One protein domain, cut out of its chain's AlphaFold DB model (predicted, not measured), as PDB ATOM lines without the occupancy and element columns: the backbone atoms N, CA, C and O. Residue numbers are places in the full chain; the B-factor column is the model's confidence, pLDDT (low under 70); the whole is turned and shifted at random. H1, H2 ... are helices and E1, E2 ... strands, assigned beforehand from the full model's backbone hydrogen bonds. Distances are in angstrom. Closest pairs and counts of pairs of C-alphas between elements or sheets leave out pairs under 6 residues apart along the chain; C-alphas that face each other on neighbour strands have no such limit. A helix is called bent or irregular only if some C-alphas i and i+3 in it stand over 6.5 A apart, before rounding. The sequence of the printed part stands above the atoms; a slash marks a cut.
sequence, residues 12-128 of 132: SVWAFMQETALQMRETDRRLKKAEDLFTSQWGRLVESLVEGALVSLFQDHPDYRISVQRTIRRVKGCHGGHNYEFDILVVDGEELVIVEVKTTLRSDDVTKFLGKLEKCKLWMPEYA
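What this domain is: This is residues 12 to 128 of the 132 residues of an uncharacterized protein of Candidatus Kentron sp. FW (UniProt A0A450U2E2). A long helical arm, H1, with residues 12 to 33 sticking out free, meets H2 at a corner, and H2 packs along one face of a twisted sheet. The sheet is a long, bent hairpin, E1 and E2, with short E3 beside E2; H3 and H4 only graze it. The printed part has 117 residues, in the order H1 H2 E1 E2 E3 H3 H4; the sheet E1 E2 E3 is antiparallel and the class mixed. It is only just loose, close to extended, with a radius of gyration of the C-alphas of 19.8 A, spanning 67 by 39 by 23 A.

Where its parts are: H1, residues 12 to 37, begins at C-alpha 12 (122.988, 88.442, -6.416) and is 37.3 A long. H2, residues 39 to 59, is 30.7 A long, with a kink of 31 degrees near residue 53; it is only just irregular, C-alphas 52 and 55 being 6.6 A apart. E1, residues 70 to 79, 23.8 A, bends by 67 degrees at residue 73; E2, residues 82 to 91, 23.9 A, bends by 70 degrees at residue 87. E3 is residues 96 to 99, 9.7 A; H3 is 107 to 117, 15.6 A; H4 is 120 to 123, 5.1 A, ending at C-alpha 123 (72.373, 58.639, 19.554).

How they stand to each other: H1 and H2 are close but not clearly touching, about perpendicular at 81 degrees; their closest C-alphas, Glu 35 and Trp 42, are 6.6 A apart. H2 is on the sheet at a height of 9.1 A, two layers with the helix on one face, and runs along E2 at 12 degrees on the local plane. The closest C-alphas of H2 and E2, Glu 47 and Asp 87, are 7.1 A apart. E1, E2 and E3 form a meander, each strand the antiparallel neighbour of the one before; N 72 and O 89 are 2.8 A apart, and N 90 and O 97 2.8 A, within hydrogen-bond range. H3 is near E2 and grazes the sheet with residues 113 to 117. H4 grazes it too; its closest C-alpha pair with E1, His 79 and Trp 123, is 5.7 A apart. Every O i to N i+4 pair is within hydrogen-bond range in H1 and H3, 15 of 17 in H2; H4 is too short for one.

The domain as a whole: The C-alphas farthest apart, Ser 12 and Gly 80, are 68.6 A apart; without residues 12 to 33 the body spans 39 by 36 by 23 A. The printed part has no cut and no long link between named elements. The mean pLDDT of the printed part is 88.7; residues 35 to 40 are under 70.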
ATOM      1  N   SER A  12     122.945  88.982  -7.780       89.88
ATOM      2  CA  SER A  12     122.988  88.442  -6.416       89.88
ATOM      3  C   SER A  12     121.600  88.397  -5.775       89.88
ATOM      4  O   SER A  12     121.264  87.420  -5.105       89.88
ATOM      5  N   VAL A  13     120.751  89.392  -6.059       89.62
ATOM      6  CA  VAL A  13     119.336  89.388  -5.657       89.62
ATOM      7  C   VAL A  13     118.584  88.244  -6.340       89.62
ATOM      8  O   VAL A  13     117.820  87.530  -5.690       89.62
ATOM      9  N   TRP A  14     118.825  88.020  -7.635       88.50
ATOM     10  CA  TRP A  14     118.183  86.939  -8.381       88.50
ATOM     11  C   TRP A  14     118.601  85.548  -7.885       88.50
ATOM     12  O   TRP A  14     117.755  84.668  -7.722       88.50
ATOM     13  N   ALA A  15     119.891  85.356  -7.595       93.12
ATOM     14  CA  ALA A  15     120.400  84.120  -7.007       93.12
ATOM     15  C   ALA A  15     119.770  83.850  -5.630       93.12
ATOM     16  O   ALA A  15     119.292  82.743  -5.379       93.12
ATOM     17  N   PHE A  16     119.676  84.876  -4.781       91.56
ATOM     18  CA  PHE A  16     119.026  84.781  -3.474       91.56
ATOM     19  C   PHE A  16     117.533  84.431  -3.580       91.56
ATOM     20  O   PHE A  16     117.036  83.587  -2.831       91.56
ATOM     21  N   MET A  17     116.804  85.022  -4.534       87.88
ATOM     22  CA  MET A  17     115.396  84.686  -4.780       87.88
ATOM     23  C   MET A  17     115.217  83.233  -5.238       87.88
ATOM     24  O   MET A  17     114.298  82.559  -4.773       87.88
ATOM     25  N   GLN A  18     116.094  82.729  -6.113       91.44
ATOM     26  CA  GLN A  18     116.058  81.326  -6.538       91.44
ATOM     27  C   GLN A  18     116.350  80.371  -5.381       91.44
ATOM     28  O   GLN A  18     115.632  79.386  -5.206       91.44
ATOM     29  N   GLU A  19     117.365  80.669  -4.569       92.69
ATOM     30  CA  GLU A  19     117.696  79.872  -3.391       92.69
ATOM     31  C   GLU A  19     116.540  79.861  -2.383       92.69
ATOM     32  O   GLU A  19     116.130  78.796  -1.921       92.69
ATOM     33  N   THR A  20     115.937  81.023  -2.128       88.50
ATOM     34  CA  THR A  20     114.760  81.153  -1.260       88.50
ATOM     35  C   THR A  20     113.591  80.324  -1.795       88.50
ATOM     36  O   THR A  20     112.985  79.557  -1.051       88.50
ATOM     37  N   ALA A  21     113.304  80.392  -3.098       87.19
ATOM     38  CA  ALA A  21     112.237  79.606  -3.716       87.19
ATOM     39  C   ALA A  21     112.488  78.088  -3.616       87.19
ATOM     40  O   ALA A  21     111.547  77.314  -3.419       87.19
ATOM     41  N   LEU A  22     113.746  77.646  -3.725       93.12
ATOM     42  CA  LEU A  22     114.131  76.245  -3.537       93.12
ATOM     43  C   LEU A  22     113.957  75.802  -2.080       93.12
ATOM     44  O   LEU A  22     113.362  74.753  -1.831       93.12
ATOM     45  N   GLN A  23     114.415  76.611  -1.123       90.25
ATOM     46  CA  GLN A  23     114.251  76.338   0.305       90.25
ATOM     47  C   GLN A  23     112.774  76.309   0.717       90.25
ATOM     48  O   GLN A  23     112.372  75.427   1.479       90.25
ATOM     49  N   MET A  24     111.943  77.202   0.171       82.88
ATOM     50  CA  MET A  24     110.493  77.198   0.394       82.88
ATOM     51  C   MET A  24     109.852  75.906  -0.126       82.88
ATOM     52  O   MET A  24     109.137  75.242   0.620       82.88
ATOM     53  N   ARG A  25     110.178  75.468  -1.352       89.69
ATOM     54  CA  ARG A  25     109.660  74.200  -1.908       89.69
ATOM     55  C   ARG A  25     110.083  72.974  -1.097       89.69
ATOM     56  O   ARG A  25     109.296  72.046  -0.920       89.69
ATOM     57  N   GLU A  26     111.327  72.943  -0.630       93.00
ATOM     58  CA  GLU A  26     111.839  71.858   0.214       93.00
ATOM     59  C   GLU A  26     111.133  71.844   1.581       93.00
ATOM     60  O   GLU A  26     110.783  70.776   2.091       93.00
ATOM     61  N   THR A  27     110.860  73.025   2.143       80.81
ATOM     62  CA  THR A  27     110.112  73.194   3.396       80.81
ATOM     63  C   THR A  27     108.670  72.705   3.250       80.81
ATOM     64  O   THR A  27     108.247  71.860   4.040       80.81
ATOM     65  N   ASP A  28     107.964  73.110   2.191       79.56
ATOM     66  CA  ASP A  28     106.610  72.633   1.875       79.56
ATOM     67  C   ASP A  28     106.563  71.109   1.722       79.56
ATOM     68  O   ASP A  28     105.663  70.432   2.223       79.56
ATOM     69  N   ARG A  29     107.574  70.523   1.070       88.06
ATOM     70  CA  ARG A  29     107.662  69.068   0.898       88.06
ATOM     71  C   ARG A  29     107.857  68.340   2.227       88.06
ATOM     72  O   ARG A  29     107.307  67.251   2.409       88.06
ATOM     73  N   ARG A  30     108.662  68.894   3.137       82.81
ATOM     74  CA  ARG A  30     108.886  68.326   4.477       82.81
ATOM     75  C   ARG A  30     107.647  68.463   5.352       82.81
ATOM     76  O   ARG A  30     107.302  67.489   6.015       82.81
ATOM     77  N   LEU A  31     106.958  69.602   5.284       78.31
ATOM     78  CA  LEU A  31     105.658  69.823   5.922       78.31
ATOM     79  C   LEU A  31     104.646  68.777   5.469       78.31
ATOM     80  O   LEU A  31     104.114  68.063   6.307       78.31
ATOM     81  N   LYS A  32     104.493  68.571   4.160       75.81
ATOM     82  CA  LYS A  32     103.564  67.572   3.619       75.81
ATOM     83  C   LYS A  32     103.899  66.133   4.037       75.81
ATOM     84  O   LYS A  32     103.020  65.351   4.370       75.81
ATOM     85  N   LYS A  33     105.185  65.770   4.087       78.44
ATOM     86  CA  LYS A  33     105.608  64.452   4.599       78.44
ATOM     87  C   LYS A  33     105.351  64.296   6.098       78.44
ATOM     88  O   LYS A  33     105.000  63.207   6.541       78.44
ATOM     89  N   ALA A  34     105.552  65.356   6.878       70.50
ATOM     90  CA  ALA A  34     105.200  65.365   8.291       70.50
ATOM     91  C   ALA A  34     103.675  65.275   8.470       70.50
ATOM     92  O   ALA A  34     103.212  64.529   9.326       70.50
ATOM     93  N   GLU A  35     102.896  65.948   7.622       66.50
ATOM     94  CA  GLU A  35     101.440  65.808   7.547       66.50
ATOM     95  C   GLU A  35     101.013  64.356   7.332       66.50
ATOM     96  O   GLU A  35     100.232  63.823   8.123       66.50
ATOM     97  N   ASP A  36     101.604  63.689   6.340       67.06
ATOM     98  CA  ASP A  36     101.312  62.293   6.009       67.06
ATOM     99  C   ASP A  36     101.681  61.323   7.153       67.06
ATOM    100  O   ASP A  36     100.910  60.418   7.482       67.06
ATOM    101  N   LEU A  37     102.833  61.528   7.810       65.19
ATOM    102  CA  LEU A  37     103.302  60.707   8.940       65.19
ATOM    103  C   LEU A  37     102.442  60.861  10.198       65.19
ATOM    104  O   LEU A  37     102.391  59.962  11.039       65.19
ATOM    105  N   PHE A  38     101.759  61.995  10.323       64.31
ATOM    106  CA  PHE A  38     100.995  62.353  11.503       64.31
ATOM    107  C   PHE A  38      99.508  62.504  11.232       64.31
ATOM    108  O   PHE A  38      98.836  63.040  12.094       64.31
ATOM    109  N   THR A  39      98.953  62.004  10.128       65.56
ATOM    110  CA  THR A  39      97.536  62.209   9.743       65.56
ATOM    111  C   THR A  39      96.527  62.146  10.904       65.56
ATOM    112  O   THR A  39      95.686  63.035  11.030       65.56
ATOM    113  N   SER A  40      96.647  61.174  11.823       69.56
ATOM    114  CA  SER A  40      95.802  61.113  13.034       69.56
ATOM    115  C   SER A  40      96.127  62.169  14.104       69.56
ATOM    116  O   SER A  40      95.215  62.706  14.728       69.56
ATOM    117  N   GLN A  41      97.405  62.486  14.340       79.62
ATOM    118  CA  GLN A  41      97.818  63.548  15.268       79.62
ATOM    119  C   GLN A  41      97.516  64.934  14.709       79.62
ATOM    120  O   GLN A  41      97.161  65.833  15.461       79.62
ATOM    121  N   TRP A  42      97.623  65.092  13.393       82.25
ATOM    122  CA  TRP A  42      97.316  66.320  12.689       82.25
ATOM    123  C   TRP A  42      95.828  66.610  12.719       82.25
ATOM    124  O   TRP A  42      95.456  67.721  13.072       82.25
ATOM    125  N   GLY A  43      94.976  65.606  12.480       82.94
ATOM    126  CA  GLY A  43      93.537  65.739  12.727       82.94
ATOM    127  C   GLY A  43      93.258  66.253  14.142       82.94
ATOM    128  O   GLY A  43      92.596  67.272  14.307       82.94
ATOM    129  N   ARG A  44      93.897  65.656  15.160       85.31
ATOM    130  CA  ARG A  44      93.762  66.096  16.562       85.31
ATOM    131  C   ARG A  44      94.299  67.498  16.847       85.31
ATOM    132  O   ARG A  44      93.769  68.189  17.723       85.31
ATOM    133  N   LEU A  45      95.360  67.918  16.167       87.06
ATOM    134  CA  LEU A  45      95.902  69.265  16.302       87.06
ATOM    135  C   LEU A  45      94.938  70.283  15.690       87.06
ATOM    136  O   LEU A  45      94.587  71.247  16.364       87.06
ATOM    137  N   VAL A  46      94.426  70.027  14.483       89.00
ATOM    138  CA  VAL A  46      93.410  70.887  13.859       89.00
ATOM    139  C   VAL A  46      92.135  70.927  14.705       89.00
ATOM    140  O   VAL A  46      91.632  72.016  14.958       89.00
ATOM    141  N   GLU A  47      91.670  69.794  15.248       89.81
ATOM    142  CA  GLU A  47      90.552  69.758  16.209       89.81
ATOM    143  C   GLU A  47      90.798  70.679  17.418       89.81
ATOM    144  O   GLU A  47      89.889  71.382  17.853       89.81
ATOM    145  N   SER A  48      92.024  70.699  17.957       88.50
ATOM    146  CA  SER A  48      92.382  71.549  19.107       88.50
ATOM    147  C   SER A  48      92.394  73.035  18.757       88.50
ATOM    148  O   SER A  48      91.949  73.857  19.554       88.50
ATOM    149  N   LEU A  49      92.897  73.385  17.571       90.00
ATOM    150  CA  LEU A  49      92.928  74.770  17.100       90.00
ATOM    151  C   LEU A  49      91.516  75.301  16.837       90.00
ATOM    152  O   LEU A  49      91.206  76.424  17.227       90.00
ATOM    153  N   VAL A  50      90.656  74.481  16.219       90.88
ATOM    154  CA  VAL A  50      89.254  74.838  15.981       90.88
ATOM    155  C   VAL A  50      88.536  75.056  17.306       90.88
ATOM    156  O   VAL A  50      87.952  76.117  17.488       90.88
ATOM    157  N   GLU A  51      88.628  74.118  18.256       89.50
ATOM    158  CA  GLU A  51      88.010  74.272  19.579       89.50
ATOM    159  C   GLU A  51      88.390  75.599  20.251       89.50
ATOM    160  O   GLU A  51      87.506  76.331  20.698       89.50
ATOM    161  N   GLY A  52      89.686  75.929  20.276       86.38
ATOM    162  CA  GLY A  52      90.178  77.160  20.897       86.38
ATOM    163  C   GLY A  52      89.617  78.433  20.259       86.38
ATOM    164  O   GLY A  52      89.437  79.432  20.950       86.38
ATOM    165  N   ALA A  53      89.297  78.397  18.964       88.75
ATOM    166  CA  ALA A  53      88.710  79.523  18.246       88.75
ATOM    167  C   ALA A  53      87.171  79.574  18.326       88.75
ATOM    168  O   ALA A  53      86.599  80.655  18.177       88.75
ATOM    169  N   LEU A  54      86.488  78.442  18.563       87.75
ATOM    170  CA  LEU A  54      85.019  78.359  18.538       87.75
ATOM    171  C   LEU A  54      84.350  79.255  19.585       87.75
ATOM    172  O   LEU A  54      83.294  79.818  19.307       87.75
ATOM    173  N   VAL A  55      84.947  79.394  20.773       84.38
ATOM    174  CA  VAL A  55      84.369  80.210  21.854       84.38
ATOM    175  C   VAL A  55      84.240  81.665  21.406       84.38
ATOM    176  O   VAL A  55      83.131  82.195  21.391       84.38
ATOM    177  N   SER A  56      85.341  82.277  20.965       86.75
ATOM    178  CA  SER A  56      85.335  83.651  20.451       86.75
ATOM    179  C   SER A  56      84.487  83.780  19.189       86.75
ATOM    180  O   SER A  56      83.697  84.708  19.086       86.75
ATOM    181  N   LEU A  57      84.569  82.818  18.258       87.81
ATOM    182  CA  LEU A  57      83.772  82.843  17.026       87.81
ATOM    183  C   LEU A  57      82.272  82.988  17.309       87.81
ATOM    184  O   LEU A  57      81.598  83.757  16.631       87.81
ATOM    185  N   PHE A  58      81.754  82.250  18.291       86.69
ATOM    186  CA  PHE A  58      80.332  82.265  18.614       86.69
ATOM    187  C   PHE A  58      79.921  83.374  19.585       86.69
ATOM    188  O   PHE A  58      78.802  83.877  19.487       86.69
ATOM    189  N   GLN A  59      80.786  83.761  20.522       85.56
ATOM    190  CA  GLN A  59      80.474  84.823  21.483       85.56
ATOM    191  C   GLN A  59      80.584  86.218  20.852       85.56
ATOM    192  O   GLN A  59      79.763  87.092  21.143       85.56
ATOM    193  N   ASP A  60      81.545  86.405  19.944       87.00
ATOM    194  CA  ASP A  60      81.852  87.697  19.324       87.00
ATOM    195  C   ASP A  60      81.151  87.897  17.969       87.00
ATOM    196  O   ASP A  60      81.311  88.948  17.342       87.00
ATOM    197  N   HIS A  61      80.351  86.928  17.504       83.94
ATOM    198  CA  HIS A  61      79.633  87.060  16.235       83.94
ATOM    199  C   HIS A  61      78.678  88.272  16.279       83.94
ATOM    200  O   HIS A  61      77.894  88.407  17.226       83.94
ATOM    201  N   PRO A  62      78.691  89.152  15.261       84.81
ATOM    202  CA  PRO A  62      77.918  90.394  15.285       84.81
ATOM    203  C   PRO A  62      76.403  90.153  15.326       84.81
ATOM    204  O   PRO A  62      75.698  90.850  16.057       84.81
ATOM    205  N   ASP A  63      75.926  89.133  14.605       85.69
ATOM    206  CA  ASP A  63      74.490  88.910  14.374       85.69
ATOM    207  C   ASP A  63      73.887  87.725  15.147       85.69
ATOM    208  O   ASP A  63      72.669  87.622  15.269       85.69
ATOM    209  N   TYR A  64      74.713  86.807  15.657       77.75
ATOM    210  CA  TYR A  64      74.245  85.546  16.243       77.75
ATOM    211  C   TYR A  64      75.166  85.105  17.372       77.75
ATOM    212  O   TYR A  64      76.148  84.401  17.152       77.75
ATOM    213  N   ARG A  65      74.864  85.558  18.588       82.12
ATOM    214  CA  ARG A  65      75.673  85.245  19.764       82.12
ATOM    215  C   ARG A  65      75.179  83.968  20.417       82.12
ATOM    216  O   ARG A  65      74.021  83.908  20.819       82.12
ATOM    217  N   ILE A  66      76.076  83.003  20.581       84.00
ATOM    218  CA  ILE A  66      75.831  81.805  21.390       84.00
ATOM    219  C   ILE A  66      76.600  81.968  22.693       84.00
ATOM    220  O   ILE A  66      77.811  82.217  22.684       84.00
ATOM    221  N   SER A  67      75.916  81.819  23.828       86.69
ATOM    222  CA  SER A  67      76.570  81.874  25.133       86.69
ATOM    223  C   SER A  67      77.240  80.534  25.404       86.69
ATOM    224  O   SER A  67      76.701  79.664  26.079       86.69
ATOM    225  N   VAL A  68      78.421  80.332  24.817       88.69
ATOM    226  CA  VAL A  68      79.151  79.066  24.948       88.69
ATOM    227  C   VAL A  68      79.428  78.775  26.429       88.69
ATOM    228  O   VAL A  68      80.256  79.441  27.046       88.69
ATOM    229  N   GLN A  69      78.747  77.771  26.992       91.00
ATOM    230  CA  GLN A  69      78.919  77.349  28.389       91.00
ATOM    231  C   GLN A  69      79.997  76.277  28.520       91.00
ATOM    232  O   GLN A  69      80.731  76.232  29.505       91.00
ATOM    233  N   ARG A  70      80.069  75.378  27.533       91.00
ATOM    234  CA  ARG A  70      81.078  74.318  27.474       91.00
ATOM    235  C   ARG A  70      81.325  73.860  26.041       91.00
ATOM    236  O   ARG A  70      80.391  73.747  25.246       91.00
ATOM    237  N   THR A  71      82.574  73.512  25.762       93.25
ATOM    238  CA  THR A  71      82.982  72.711  24.607       93.25
ATOM    239  C   THR A  71      83.261  71.285  25.077       93.25
ATOM    240  O   THR A  71      83.798  71.065  26.162       93.25
ATOM    241  N   ILE A  72      82.858  70.286  24.294       93.50
ATOM    242  CA  ILE A  72      83.164  68.879  24.566       93.50
ATOM    243  C   ILE A  72      83.745  68.274  23.305       93.50
ATOM    244  O   ILE A  72      83.095  68.251  22.264       93.50
ATOM    245  N   ARG A  73      84.961  67.752  23.407       93.75
ATOM    246  CA  ARG A  73      85.646  67.132  22.278       93.75
ATOM    247  C   ARG A  73      85.425  65.633  22.231       93.75
ATOM    248  O   ARG A  73      85.358  64.974  23.267       93.75
ATOM    249  N   ARG A  74      85.419  65.102  21.010       92.88
ATOM    250  CA  ARG A  74      85.490  63.671  20.694       92.88
ATOM    251  C   ARG A  74      84.409  62.872  21.414       92.88
ATOM    252  O   ARG A  74      84.692  61.863  22.063       92.88
ATOM    253  N   VAL A  75      83.169  63.336  21.293       95.06
ATOM    254  CA  VAL A  75      82.007  62.672  21.880       95.06
ATOM    255  C   VAL A  75      81.744  61.391  21.108       95.06
ATOM    256  O   VAL A  75      81.344  61.428  19.948       95.06
ATOM    257  N   LYS A  76      82.002  60.258  21.756       95.31
ATOM    258  CA  LYS A  76      81.886  58.917  21.179       95.31
ATOM    259  C   LYS A  76      80.814  58.126  21.904       95.31
ATOM    260  O   LYS A  76      80.644  58.271  23.111       95.31
ATOM    261  N   GLY A  77      80.179  57.216  21.186       94.75
ATOM    262  CA  GLY A  77      79.273  56.253  21.789       94.75
ATOM    263  C   GLY A  77      78.922  55.124  20.839       94.75
ATOM    264  O   GLY A  77      79.438  55.035  19.723       94.75
ATOM    265  N   CYS A  78      78.037  54.254  21.308       93.56
ATOM    266  CA  CYS A  78      77.475  53.168  20.527       93.56
ATOM    267  C   CYS A  78      75.969  53.120  20.772       93.56
ATOM    268  O   CYS A  78      75.528  53.062  21.918       93.56
ATOM    269  N   HIS A  79      75.187  53.145  19.697       91.88
ATOM    270  CA  HIS A  79      73.734  53.060  19.758       91.88
ATOM    271  C   HIS A  79      73.258  51.939  18.836       91.88
ATOM    272  O   HIS A  79      73.513  51.970  17.633       91.88
ATOM    273  N   GLY A  80      72.592  50.922  19.393       89.75
ATOM    274  CA  GLY A  80      72.109  49.775  18.615       89.75
ATOM    275  C   GLY A  80      73.214  49.027  17.854       89.75
ATOM    276  O   GLY A  80      72.975  48.548  16.753       89.75
ATOM    277  N   GLY A  81      74.438  48.983  18.396       91.44
ATOM    278  CA  GLY A  81      75.599  48.366  17.738       91.44
ATOM    279  C   GLY A  81      76.323  49.264  16.727       91.44
ATOM    280  O   GLY A  81      77.358  48.865  16.194       91.44
ATOM    281  N   HIS A  82      75.832  50.482  16.480       87.81
ATOM    282  CA  HIS A  82      76.492  51.460  15.621       87.81
ATOM    283  C   HIS A  82      77.323  52.436  16.448       87.81
ATOM    284  O   HIS A  82      76.786  53.205  17.247       87.81
ATOM    285  N   ASN A  83      78.636  52.431  16.222       94.62
ATOM    286  CA  ASN A  83      79.533  53.416  16.814       94.62
ATOM    287  C   ASN A  83      79.356  54.777  16.131       94.62
ATOM    288  O   ASN A  83      79.236  54.852  14.906       94.62
ATOM    289  N   TYR A  84      79.404  55.847  16.916       95.12
ATOM    290  CA  TYR A  84      79.412  57.221  16.422       95.12
ATOM    291  C   TYR A  84      80.486  58.048  17.131       95.12
ATOM    292  O   TYR A  84      80.910  57.730  18.243       95.12
ATOM    293  N   GLU A  85      80.919  59.119  16.470       95.62
ATOM    294  CA  GLU A  85      81.844  60.119  17.003       95.62
ATOM    295  C   GLU A  85      81.455  61.497  16.465       95.62
ATOM    296  O   GLU A  85      81.185  61.627  15.272       95.62
ATOM    297  N   PHE A  86      81.430  62.510  17.324       96.31
ATOM    298  CA  PHE A  86      81.342  63.923  16.961       96.31
ATOM    299  C   PHE A  86      82.603  64.636  17.452       96.31
ATOM    300  O   PHE A  86      83.004  64.444  18.605       96.31
ATOM    301  N   ASP A  87      83.230  65.437  16.590       95.00
ATOM    302  CA  ASP A  87      84.543  66.021  16.884       95.00
ATOM    303  C   ASP A  87      84.450  67.050  18.010       95.00
ATOM    304  O   ASP A  87      85.221  66.979  18.970       95.00
ATOM    305  N   ILE A  88      83.490  67.977  17.926       95.56
ATOM    306  CA  ILE A  88      83.256  68.993  18.956       95.56
ATOM    307  C   ILE A  88      81.754  69.247  19.112       95.56
ATOM    308  O   ILE A  88      81.038  69.473  18.139       95.56
ATOM    309  N   LEU A  89      81.283  69.242  20.355       95.50
ATOM    310  CA  LEU A  89      79.988  69.781  20.747       95.50
ATOM    311  C   LEU A  89      80.202  71.121  21.442       95.50
ATOM    312  O   LEU A  89      81.003  71.214  22.371       95.50
ATOM    313  N   VAL A  90      79.454  72.135  21.033       93.75
ATOM    314  CA  VAL A  90      79.364  73.421  21.720       93.75
ATOM    315  C   VAL A  90      77.981  73.512  22.324       93.75
ATOM    316  O   VAL A  90      76.974  73.352  21.639       93.75
ATOM    317  N   VAL A  91      77.940  73.711  23.632       91.62
ATOM    318  CA  VAL A  91      76.700  73.677  24.388       91.62
ATOM    319  C   VAL A  91      76.421  75.067  24.934       91.62
ATOM    320  O   VAL A  91      77.188  75.584  25.749       91.62
ATOM    321  N   ASP A  92      75.308  75.629  24.484       86.25
ATOM    322  CA  ASP A  92      74.582  76.693  25.168       86.25
ATOM    323  C   ASP A  92      73.484  76.035  26.018       86.25
ATOM    324  O   ASP A  92      73.127  74.877  25.791       86.25
ATOM    325  N   GLY A  93      72.932  76.724  27.012       80.12
ATOM    326  CA  GLY A  93      71.908  76.165  27.900       80.12
ATOM    327  C   GLY A  93      70.796  75.426  27.138       80.12
ATOM    328  O   GLY A  93      70.463  74.294  27.493       80.12
ATOM    329  N   GLU A  94      70.313  76.016  26.040       84.69
ATOM    330  CA  GLU A  94      69.219  75.484  25.212       84.69
ATOM    331  C   GLU A  94      69.663  74.941  23.841       84.69
ATOM    332  O   GLU A  94      68.968  74.106  23.251       84.69
ATOM    333  N   GLU A  95      70.821  75.376  23.339       89.38
ATOM    334  CA  GLU A  95      71.330  75.006  22.016       89.38
ATOM    335  C   GLU A  95      72.505  74.033  22.086       89.38
ATOM    336  O   GLU A  95      73.330  74.052  23.001       89.38
ATOM    337  N   LEU A  96      72.599  73.180  21.077       92.81
ATOM    338  CA  LEU A  96      73.728  72.306  20.836       92.81
ATOM    339  C   LEU A  96      74.227  72.545  19.415       92.81
ATOM    340  O   LEU A  96      73.585  72.126  18.460       92.81
ATOM    341  N   VAL A  97      75.414  73.126  19.279       93.00
ATOM    342  CA  VAL A  97      76.098  73.192  17.987       93.00
ATOM    343  C   VAL A  97      77.051  72.013  17.876       93.00
ATOM    344  O   VAL A  97      77.887  71.778  18.748       93.00
ATOM    345  N   ILE A  98      76.928  71.260  16.789       95.38
ATOM    346  CA  ILE A  98      77.791  70.120  16.488       95.38
ATOM    347  C   ILE A  98      78.754  70.544  15.383       95.38
ATOM    348  O   ILE A  98      78.322  70.958  14.309       95.38
ATOM    349  N   VAL A  99      80.054  70.424  15.635       94.94
ATOM    350  CA  VAL A  99      81.105  70.829  14.698       94.94
ATOM    351  C   VAL A  99      81.907  69.600  14.283       94.94
ATOM    352  O   VAL A  99      82.393  68.845  15.126       94.94
ATOM    353  N   GLU A 100      82.048  69.416  12.973       95.75
ATOM    354  CA  GLU A 100      82.953  68.444  12.357       95.75
ATOM    355  C   GLU A 100      84.172  69.187  11.807       95.75
ATOM    356  O   GLU A 100      84.044  70.215  11.137       95.75
ATOM    357  N   VAL A 101      85.364  68.657  12.069       93.12
ATOM    358  CA  VAL A 101      86.632  69.264  11.677       93.12
ATOM    359  C   VAL A 101      87.224  68.494  10.501       93.12
ATOM    360  O   VAL A 101      87.403  67.277  10.537       93.12
ATOM    361  N   LYS A 102      87.566  69.215   9.430       89.81
ATOM    362  CA  LYS A 102      88.264  68.662   8.263       89.81
ATOM    363  C   LYS A 102      89.480  69.512   7.943       89.81
ATOM    364  O   LYS A 102      89.381  70.728   7.839       89.81
ATOM    365  N   THR A 103      90.616  68.856   7.721       84.56
ATOM    366  CA  THR A 103      91.810  69.503   7.157       84.56
ATOM    367  C   THR A 103      91.565  69.954   5.717       84.56
ATOM    368  O   THR A 103      92.085  70.969   5.270       84.56
ATOM    369  N   THR A 104      90.747  69.209   4.973       85.75
ATOM    370  CA  THR A 104      90.291  69.558   3.628       85.75
ATOM    371  C   THR A 104      88.854  69.087   3.465       85.75
ATOM    372  O   THR A 104      88.598  67.886   3.520       85.75
ATOM    373  N   LEU A 105      87.923  70.024   3.276       90.31
ATOM    374  CA  LEU A 105      86.499  69.724   3.126       90.31
ATOM    375  C   LEU A 105      86.191  69.183   1.723       90.31
ATOM    376  O   LEU A 105      86.572  69.790   0.722       90.31
ATOM    377  N   ARG A 106      85.456  68.069   1.644       93.88
ATOM    378  CA  ARG A 106      84.902  67.515   0.398       93.88
ATOM    379  C   ARG A 106      83.377  67.462   0.465       93.88
ATOM    380  O   ARG A 106      82.801  67.412   1.549       93.88
ATOM    381  N   SER A 107      82.714  67.405  -0.691       96.38
ATOM    382  CA  SER A 107      81.249  67.253  -0.778       96.38
ATOM    383  C   SER A 107      80.738  66.063   0.037       96.38
ATOM    384  O   SER A 107      79.777  66.182   0.791       96.38
ATOM    385  N   ASP A 108      81.438  64.932  -0.054       95.62
ATOM    386  CA  ASP A 108      81.070  63.699   0.640       95.62
ATOM    387  C   ASP A 108      81.168  63.833   2.161       95.62
ATOM    388  O   ASP A 108      80.428  63.161   2.881       95.62
ATOM    389  N   ASP A 109      82.067  64.684   2.666       94.75
ATOM    390  CA  ASP A 109      82.176  64.952   4.100       94.75
ATOM    391  C   ASP A 109      80.918  65.662   4.606       94.75
ATOM    392  O   ASP A 109      80.389  65.292   5.654       94.75
ATOM    393  N   VAL A 110      80.389  66.610   3.825       95.81
ATOM    394  CA  VAL A 110      79.138  67.317   4.137       95.81
ATOM    395  C   VAL A 110      77.963  66.342   4.159       95.81
ATOM    396  O   VAL A 110      77.233  66.288   5.145       95.81
ATOM    397  N   THR A 111      77.800  65.518   3.118       97.69
ATOM    398  CA  THR A 111      76.700  64.540   3.050       97.69
ATOM    399  C   THR A 111      76.752  63.537   4.203       97.69
ATOM    400  O   THR A 111      75.729  63.252   4.826       97.69
ATOM    401  N   LYS A 112      77.943  63.021   4.536       96.06
ATOM    402  CA  LYS A 112      78.124  62.117   5.682       96.06
ATOM    403  C   LYS A 112      77.788  62.802   7.000       96.06
ATOM    404  O   LYS A 112      77.160  62.183   7.857       96.06
ATOM    405  N   PHE A 113      78.203  64.056   7.169       96.75
ATOM    406  CA  PHE A 113      77.940  64.798   8.393       96.75
ATOM    407  C   PHE A 113      76.448  65.094   8.573       96.75
ATOM    408  O   PHE A 113      75.918  64.827   9.648       96.75
ATOM    409  N   LEU A 114      75.740  65.505   7.517       96.94
ATOM    410  CA  LEU A 114      74.281  65.674   7.546       96.94
ATOM    411  C   LEU A 114      73.568  64.384   7.984       96.94
ATOM    412  O   LEU A 114      72.739  64.417   8.890       96.94
ATOM    413  N   GLY A 115      73.971  63.226   7.449       96.25
ATOM    414  CA  GLY A 115      73.421  61.934   7.878       96.25
ATOM    415  C   GLY A 115      73.725  61.564   9.343       96.25
ATOM    416  O   GLY A 115      72.960  60.822   9.961       96.25
ATOM    417  N   LYS A 116      74.823  62.072   9.928       95.38
ATOM    418  CA  LYS A 116      75.101  61.954  11.376       95.38
ATOM    419  C   LYS A 116      74.197  62.888  12.185       95.38
ATOM    420  O   LYS A 116      73.698  62.476  13.232       95.38
ATOM    421  N   LEU A 117      73.976  64.116  11.708       96.06
ATOM    422  CA  LEU A 117      73.112  65.100  12.368       96.06
ATOM    423  C   LEU A 117      71.661  64.618  12.452       96.06
ATOM    424  O   LEU A 117      71.054  64.737  13.510       96.06
ATOM    425  N   GLU A 118      71.127  63.969  11.417       95.38
ATOM    426  CA  GLU A 118      69.775  63.382  11.455       95.38
ATOM    427  C   GLU A 118      69.580  62.377  12.605       95.38
ATOM    428  O   GLU A 118      68.478  62.217  13.129       95.38
ATOM    429  N   LYS A 119      70.657  61.706  13.029       95.12
ATOM    430  CA  LYS A 119      70.632  60.660  14.063       95.12
ATOM    431  C   LYS A 119      71.099  61.150  15.429       95.12
ATOM    432  O   LYS A 119      71.007  60.402  16.400       95.12
ATOM    433  N   CYS A 120      71.588  62.384  15.541       95.06
ATOM    434  CA  CYS A 120      72.295  62.835  16.739       95.06
ATOM    435  C   CYS A 120      71.427  62.783  18.008       95.06
ATOM    436  O   CYS A 120      71.912  62.336  19.040       95.06
ATOM    437  N   LYS A 121      70.137  63.138  17.928       94.50
ATOM    438  CA  LYS A 121      69.200  63.091  19.067       94.50
ATOM    439  C   LYS A 121      68.831  61.669  19.486       94.50
ATOM    440  O   LYS A 121      68.541  61.436  20.653       94.50
ATOM    441  N   LEU A 122      68.842  60.727  18.541       95.50
ATOM    442  CA  LEU A 122      68.665  59.304  18.830       95.50
ATOM    443  C   LEU A 122      69.910  58.741  19.528       95.50
ATOM    444  O   LEU A 122      69.801  57.980  20.485       95.50
ATOM    445  N   TRP A 123      71.093  59.118  19.041       96.00
ATOM    446  CA  TRP A 123      72.373  58.639  19.554       96.00
ATOM    447  C   TRP A 123      72.766  59.262  20.893       96.00
ATOM    448  O   TRP A 123      73.343  58.566  21.721       96.00
ATOM    449  N   MET A 124      72.427  60.531  21.117       93.75
ATOM    450  CA  MET A 124      72.709  61.291  22.339       93.75
ATOM    451  C   MET A 124      71.391  61.784  22.962       93.75
ATOM    452  O   MET A 124      71.043  62.967  22.837       93.75
ATOM    453  N   PRO A 125      70.604  60.886  23.588       93.25
ATOM    454  CA  PRO A 125      69.277  61.213  24.108       93.25
ATOM    455  C   PRO A 125      69.292  62.314  25.180       93.25
ATOM    456  O   PRO A 125      68.312  63.042  25.320       93.25
ATOM    457  N   GLU A 126      70.409  62.508  25.886       92.06
ATOM    458  CA  GLU A 126      70.620  63.607  26.834       92.06
ATOM    459  C   GLU A 126      70.545  65.008  26.191       92.06
ATOM    460  O   GLU A 126      70.392  66.010  26.894       92.06
ATOM    461  N   TYR A 127      70.624  65.089  24.860       92.88
ATOM    462  CA  TYR A 127      70.492  66.323  24.087       92.88
ATOM    463  C   TYR A 127      69.222  66.375  23.230       92.88
ATOM    464  O   TYR A 127      69.045  67.317  22.459       92.88
ATOM    465  N   ALA A 128      68.304  65.411  23.359       92.44
ATOM    466  CA  ALA A 128      67.125  65.316  22.495       92.44
ATOM    467  C   ALA A 128      66.215  66.563  22.547       92.44
ATOM    468  O   ALA A 128      65.631  66.949  21.528       92.44
TER     469      ALA A 128